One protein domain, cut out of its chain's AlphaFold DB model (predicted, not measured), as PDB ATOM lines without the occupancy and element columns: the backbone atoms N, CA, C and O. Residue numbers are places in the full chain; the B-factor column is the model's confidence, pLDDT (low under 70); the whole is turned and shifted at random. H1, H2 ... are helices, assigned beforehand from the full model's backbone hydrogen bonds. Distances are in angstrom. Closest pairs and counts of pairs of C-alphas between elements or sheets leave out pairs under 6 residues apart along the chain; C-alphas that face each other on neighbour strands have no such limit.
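This is residues 3 to 29 and 36 to 60 of the 192 residues of a protein of Peniophora sp. CONT (UniProt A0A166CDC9). Two long helices, H1 and then H2, make a narrow V: they come near each other where H1 ends and H2 begins, and their other ends, residues 3 to 19 and 46 to 60, stand free. The printed part has 52 residues, with no named strand, and the class is all helix. The whole is loose, with a radius of gyration of the C-alphas of 13.9 A, and flat, spanning 39 by 25 by 8 A.

Find C-alpha 3 at (45.205, 35.747, -20.700); from there H1, residues 3 to 28, runs 37.5 A. H2, residues 36 to 59, runs 35.0 A to C-alpha 59 at (45.675, 33.529, -43.532).

Look at residues 24 to 27 of H1 and 37 to 38 of H2: with these alone the helices only just touch, with 3 pairs of C-alphas within 8 A. The closest C-alphas, of Ala 27 and Ala 37, are 6.1 A apart. The helices run opposite ways at a shallow tilt of 27 degrees. In H1 and H2 every O i to N i+4 pair is within hydrogen-bond range.

The C-alphas farthest apart, of Ser 29 and Thr 60, are 41.8 A apart. Residues 30 to 35 are not printed; C-alphas 29 and 36 are 12.8 A apart across this cut, which the link from H1 to H2 crosses. In this model, pLDDT is under 70 at residues 3 and 28.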
ATOM      1  N   THR A   3      46.561  35.848 -21.275       68.06
ATOM      2  CA  THR A   3      45.205  35.747 -20.700       68.06
ATOM      3  C   THR A   3      44.068  35.979 -21.704       68.06
ATOM      4  O   THR A   3      42.990  35.413 -21.542       68.06
ATOM      5  N   ASP A   4      44.308  36.745 -22.770       83.50
ATOM      6  CA  ASP A   4      43.297  37.090 -23.784       83.50
ATOM      7  C   ASP A   4      42.960  35.900 -24.704       83.50
ATOM      8  O   ASP A   4      41.797  35.622 -24.983       83.50
ATOM      9  N   ALA A   5      43.964  35.115 -25.109       87.31
ATOM     10  CA  ALA A   5      43.751  33.971 -25.998       87.31
ATOM     11  C   ALA A   5      42.983  32.825 -25.318       87.31
ATOM     12  O   ALA A   5      42.093  32.230 -25.926       87.31
ATOM     13  N   ALA A   6      43.307  32.531 -24.054       89.94
ATOM     14  CA  ALA A   6      42.599  31.522 -23.271       89.94
ATOM     15  C   ALA A   6      41.150  31.951 -22.987       89.94
ATOM     16  O   ALA A   6      40.231  31.160 -23.186       89.94
ATOM     17  N   SER A   7      40.938  33.222 -22.620       92.88
ATOM     18  CA  SER A   7      39.597  33.775 -22.396       92.88
ATOM     19  C   SER A   7      38.736  33.736 -23.662       92.88
ATOM     20  O   SER A   7      37.600  33.269 -23.622       92.88
ATOM     21  N   ARG A   8      39.297  34.121 -24.818       91.44
ATOM     22  CA  ARG A   8      38.611  34.046 -26.116       91.44
ATOM     23  C   ARG A   8      38.219  32.619 -26.492       91.44
ATOM     24  O   ARG A   8      37.145  32.409 -27.048       91.44
ATOM     25  N   ARG A   9      39.085  31.641 -26.208       93.75
ATOM     26  CA  ARG A   9      38.799  30.226 -26.466       93.75
ATOM     27  C   ARG A   9      37.618  29.735 -25.633       93.75
ATOM     28  O   ARG A   9      36.768  29.046 -26.187       93.75
ATOM     29  N   GLU A  10      37.559  30.092 -24.352       94.81
ATOM     30  CA  GLU A  10      36.461  29.661 -23.480       94.81
ATOM     31  C   GLU A  10      35.131  30.305 -23.882       94.81
ATOM     32  O   GLU A  10      34.133  29.610 -24.032       94.81
ATOM     33  N   GLN A  11      35.129  31.607 -24.181       94.75
ATOM     34  CA  GLN A  11      33.933  32.293 -24.686       94.75
ATOM     35  C   GLN A  11      33.416  31.669 -25.988       94.75
ATOM     36  O   GLN A  11      32.216  31.449 -26.138       94.75
ATOM     37  N   ALA A  12      34.319  31.350 -26.923       93.75
ATOM     38  CA  ALA A  12      33.944  30.664 -28.151       93.75
ATOM     39  C   ALA A  12      33.378  29.268 -27.857       93.75
ATOM     40  O   ALA A  12      32.353  28.903 -28.424       93.75
ATOM     41  N   ARG A  13      34.012  28.501 -26.963       96.06
ATOM     42  CA  ARG A  13      33.557  27.160 -26.574       96.06
ATOM     43  C   ARG A  13      32.131  27.187 -26.030       96.06
ATOM     44  O   ARG A  13      31.304  26.433 -26.527       96.06
ATOM     45  N   GLU A  14      31.838  28.062 -25.075       97.12
ATOM     46  CA  GLU A  14      30.499  28.172 -24.480       97.12
ATOM     47  C   GLU A  14      29.444  28.600 -25.511       97.12
ATOM     48  O   GLU A  14      28.361  28.015 -25.573       97.12
ATOM     49  N   ALA A  15      29.779  29.545 -26.397       96.38
ATOM     50  CA  ALA A  15      28.886  29.946 -27.486       96.38
ATOM     51  C   ALA A  15      28.584  28.783 -28.451       96.38
ATOM     52  O   ALA A  15      27.424  28.543 -28.789       96.38
ATOM     53  N   TRP A  16      29.611  28.032 -28.866       95.06
ATOM     54  CA  TRP A  16      29.446  26.866 -29.739       95.06
ATOM     55  C   TRP A  16      28.671  25.738 -29.053       95.06
ATOM     56  O   TRP A  16      27.809  25.139 -29.689       95.06
ATOM     57  N   LEU A  17      28.917  25.467 -27.769       95.44
ATOM     58  CA  LEU A  17      28.173  24.455 -27.012       95.44
ATOM     59  C   LEU A  17      26.694  24.812 -26.892       95.44
ATOM     60  O   LEU A  17      25.845  23.962 -27.144       95.44
ATOM     61  N   SER A  18      26.380  26.071 -26.571       96.38
ATOM     62  CA  SER A  18      24.994  26.537 -26.512       96.38
ATOM     63  C   SER A  18      24.290  26.385 -27.861       96.38
ATOM     64  O   SER A  18      23.138  25.954 -27.897       96.38
ATOM     65  N   PHE A  19      24.971  26.715 -28.961       94.25
ATOM     66  CA  PHE A  19      24.433  26.559 -30.310       94.25
ATOM     67  C   PHE A  19      24.186  25.085 -30.664       94.25
ATOM     68  O   PHE A  19      23.086  24.734 -31.088       94.25
ATOM     69  N   VAL A  20      25.178  24.216 -30.443       93.19
ATOM     70  CA  VAL A  20      25.082  22.779 -30.743       93.19
ATOM     71  C   VAL A  20      23.987  22.123 -29.906       93.19
ATOM     72  O   VAL A  20      23.162  21.400 -30.453       93.19
ATOM     73  N   HIS A  21      23.914  22.403 -28.603       92.94
ATOM     74  CA  HIS A  21      22.864  21.848 -27.746       92.94
ATOM     75  C   HIS A  21      21.462  22.233 -28.228       92.94
ATOM     76  O   HIS A  21      20.601  21.363 -28.283       92.94
ATOM     77  N   SER A  22      21.248  23.495 -28.619       92.69
ATOM     78  CA  SER A  22      19.959  23.935 -29.169       92.69
ATOM     79  C   SER A  22      19.596  23.159 -30.439       92.69
ATOM     80  O   SER A  22      18.494  22.637 -30.539       92.69
ATOM     81  N   ARG A  23      20.539  23.028 -31.380       89.06
ATOM     82  CA  ARG A  23      20.340  22.313 -32.653       89.06
ATOM     83  C   ARG A  23      20.028  20.827 -32.461       89.06
ATOM     84  O   ARG A  23      19.126  20.297 -33.101       89.06
ATOM     85  N   LEU A  24      20.754  20.157 -31.568       87.94
ATOM     86  CA  LEU A  24      20.587  18.721 -31.336       87.94
ATOM     87  C   LEU A  24      19.332  18.391 -30.511       87.94
ATOM     88  O   LEU A  24      18.763  17.314 -30.679       87.94
ATOM     89  N   GLN A  25      18.883  19.299 -29.637       86.50
ATOM     90  CA  GLN A  25      17.617  19.149 -28.907       86.50
ATOM     91  C   GLN A  25      16.408  19.159 -29.851       86.50
ATOM     92  O   GLN A  25      15.495  18.348 -29.679       86.50
ATOM     93  N   ASP A  26      16.440  20.006 -30.881       79.50
ATOM     94  CA  ASP A  26      15.404  20.033 -31.917       79.50
ATOM     95  C   ASP A  26      15.383  18.707 -32.704       79.50
ATOM     96  O   ASP A  26      14.321  18.117 -32.899       79.50
ATOM     97  N   ALA A  27      16.556  18.166 -33.053       74.44
ATOM     98  CA  ALA A  27      16.689  16.894 -33.774       74.44
ATOM     99  C   ALA A  27      16.273  15.653 -32.956       74.44
ATOM    100  O   ALA A  27      15.889  14.636 -33.532       74.44
ATOM    101  N   ALA A  28      16.361  15.696 -31.621       68.19
ATOM    102  CA  ALA A  28      15.957  14.601 -30.724       68.19
ATOM    103  C   ALA A  28      14.441  14.474 -30.541       68.19
ATOM    104  O   ALA A  28      13.956  13.444 -30.069       68.19
ATOM    105  N   SER A  29      13.692  15.509 -30.918       71.94
ATOM    106  CA  SER A  29      12.238  15.535 -30.766       71.94
ATOM    107  C   SER A  29      11.508  14.760 -31.879       71.94
ATOM    108  O   SER A  29      10.346  14.400 -31.691       71.94
ATOM    109  N   GLU A  36      19.523   9.691 -38.420       89.38
ATOM    110  CA  GLU A  36      19.758  10.328 -39.723       89.38
ATOM    111  C   GLU A  36      19.911  11.848 -39.579       89.38
ATOM    112  O   GLU A  36      20.786  12.450 -40.195       89.38
ATOM    113  N   ALA A  37      19.106  12.477 -38.713       87.25
ATOM    114  CA  ALA A  37      19.235  13.900 -38.418       87.25
ATOM    115  C   ALA A  37      20.590  14.235 -37.764       87.25
ATOM    116  O   ALA A  37      21.213  15.230 -38.130       87.25
ATOM    117  N   LEU A  38      21.074  13.401 -36.836       89.19
ATOM    118  CA  LEU A  38      22.407  13.555 -36.242       89.19
ATOM    119  C   LEU A  38      23.531  13.365 -37.269       89.19
ATOM    120  O   LEU A  38      24.507  14.115 -37.233       89.19
ATOM    121  N   ASP A  39      23.399  12.401 -38.182       91.25
ATOM    122  CA  ASP A  39      24.371  12.171 -39.253       91.25
ATOM    123  C   ASP A  39      24.445  13.385 -40.193       91.25
ATOM    124  O   ASP A  39      25.539  13.872 -40.483       91.25
ATOM    125  N   CYS A  40      23.302  13.968 -40.574       91.19
ATOM    126  CA  CYS A  40      23.273  15.223 -41.329       91.19
ATOM    127  C   CYS A  40      23.957  16.381 -40.579       91.19
ATOM    128  O   CYS A  40      24.670  17.180 -41.188       91.19
ATOM    129  N   GLU A  41      23.774  16.497 -39.260       92.94
ATOM    130  CA  GLU A  41      24.464  17.521 -38.462       92.94
ATOM    131  C   GLU A  41      25.985  17.297 -38.426       92.94
ATOM    132  O   GLU A  41      26.749  18.262 -38.510       92.94
ATOM    133  N   LEU A  42      26.450  16.044 -38.344       93.06
ATOM    134  CA  LEU A  42      27.878  15.717 -38.416       93.06
ATOM    135  C   LEU A  42      28.481  16.107 -39.770       93.06
ATOM    136  O   LEU A  42      29.544  16.734 -39.801       93.06
ATOM    137  N   GLU A  43      27.787  15.811 -40.871       95.00
ATOM    138  CA  GLU A  43      28.209  16.216 -42.217       95.00
ATOM    139  C   GLU A  43      28.350  17.742 -42.331       95.00
ATOM    140  O   GLU A  43      29.363  18.245 -42.829       95.00
ATOM    141  N   LEU A  44      27.383  18.496 -41.796       94.06
ATOM    142  CA  LEU A  44      27.436  19.960 -41.770       94.06
ATOM    143  C   LEU A  44      28.601  20.483 -40.921       94.06
ATOM    144  O   LEU A  44      29.278  21.439 -41.310       94.06
ATOM    145  N   VAL A  45      28.871  19.876 -39.762       93.62
ATOM    146  CA  VAL A  45      30.024  20.250 -38.925       93.62
ATOM    147  C   VAL A  45      31.332  20.051 -39.686       93.62
ATOM    148  O   VAL A  45      32.202  20.928 -39.634       93.62
ATOM    149  N   ASP A  46      31.472  18.951 -40.422       94.06
ATOM    150  CA  ASP A  46      32.647  18.694 -41.253       94.06
ATOM    151  C   ASP A  46      32.782  19.707 -42.399       94.06
ATOM    152  O   ASP A  46      33.884  20.224 -42.639       94.06
ATOM    153  N   GLU A  47      31.673  20.071 -43.048       94.62
ATOM    154  CA  GLU A  47      31.626  21.124 -44.066       94.62
ATOM    155  C   GLU A  47      32.099  22.474 -43.500       94.62
ATOM    156  O   GLU A  47      33.034  23.101 -44.019       94.62
ATOM    157  N   PHE A  48      31.532  22.917 -42.375       93.44
ATOM    158  CA  PHE A  48      31.941  24.166 -41.732       93.44
ATOM    159  C   PHE A  48      33.387  24.109 -41.231       93.44
ATOM    160  O   PHE A  48      34.136  25.087 -41.366       93.44
ATOM    161  N   ALA A  49      33.837  22.965 -40.714       93.44
ATOM    162  CA  ALA A  49      35.228  22.767 -40.334       93.44
ATOM    163  C   ALA A  49      36.162  22.885 -41.548       93.44
ATOM    164  O   ALA A  49      37.263  23.436 -41.421       93.44
ATOM    165  N   ALA A  50      35.751  22.412 -42.728       89.12
ATOM    166  CA  ALA A  50      36.493  22.603 -43.970       89.12
ATOM    167  C   ALA A  50      36.569  24.091 -44.358       89.12
ATOM    168  O   ALA A  50      37.657  24.573 -44.693       89.12
ATOM    169  N   HIS A  51      35.478  24.852 -44.220       89.56
ATOM    170  CA  HIS A  51      35.476  26.304 -44.439       89.56
ATOM    171  C   HIS A  51      36.411  27.055 -43.482       89.56
ATOM    172  O   HIS A  51      37.206  27.896 -43.917       89.56
ATOM    173  N   ILE A  52      36.383  26.726 -42.187       91.38
ATOM    174  CA  ILE A  52      37.274  27.328 -41.183       91.38
ATOM    175  C   ILE A  52      38.734  26.990 -41.500       91.38
ATOM    176  O   ILE A  52      39.594  27.877 -41.481       91.38
ATOM    177  N   ARG A  53      39.034  25.730 -41.847       89.44
ATOM    178  CA  ARG A  53      40.377  25.302 -42.273       89.44
ATOM    179  C   ARG A  53      40.836  26.050 -43.522       89.44
ATOM    180  O   ARG A  53      41.968  26.531 -43.549       89.44
ATOM    181  N   ALA A  54      39.969  26.219 -44.520       86.56
ATOM    182  CA  ALA A  54      40.275  26.988 -45.722       86.56
ATOM    183  C   ALA A  54      40.586  28.455 -45.392       86.56
ATOM    184  O   ALA A  54      41.586  28.992 -45.870       86.56
ATOM    185  N   ARG A  55      39.793  29.085 -44.516       88.50
ATOM    186  CA  ARG A  55      40.026  30.465 -44.071       88.50
ATOM    187  C   ARG A  55      41.326  30.602 -43.284       88.50
ATOM    188  O   ARG A  55      42.095  31.520 -43.556       88.50
ATOM    189  N   ARG A  56      41.607  29.678 -42.359       91.88
ATOM    190  CA  ARG A  56      42.883  29.617 -41.633       91.88
ATOM    191  C   ARG A  56      44.044  29.516 -42.613       91.88
ATOM    192  O   ARG A  56      44.978  30.303 -42.512       91.88
ATOM    193  N   ASN A  57      43.971  28.581 -43.558       87.56
ATOM    194  CA  ASN A  57      45.015  28.353 -44.551       87.56
ATOM    195  C   ASN A  57      45.221  29.574 -45.450       87.56
ATOM    196  O   ASN A  57      46.362  29.892 -45.742       87.56
ATOM    197  N   ALA A  58      44.171  30.308 -45.822       84.38
ATOM    198  CA  ALA A  58      44.303  31.569 -46.557       84.38
ATOM    199  C   ALA A  58      45.030  32.669 -45.753       84.38
ATOM    200  O   ALA A  58      45.638  33.566 -46.331       84.38
ATOM    201  N   CYS A  59      44.982  32.599 -44.420       86.25
ATOM    202  CA  CYS A  59      45.675  33.529 -43.532       86.25
ATOM    203  C   CYS A  59      47.103  33.089 -43.176       86.25
ATOM    204  O   CYS A  59      47.851  33.894 -42.613       86.25
ATOM    205  N   THR A  60      47.506  31.844 -43.461       88.75
ATOM    206  CA  THR A  60      48.881  31.411 -43.194       88.75
ATOM    207  C   THR A  60      49.841  32.073 -44.175       88.75
ATOM    208  O   THR A  60      49.514  32.314 -45.336       88.75
TER     209      THR A  60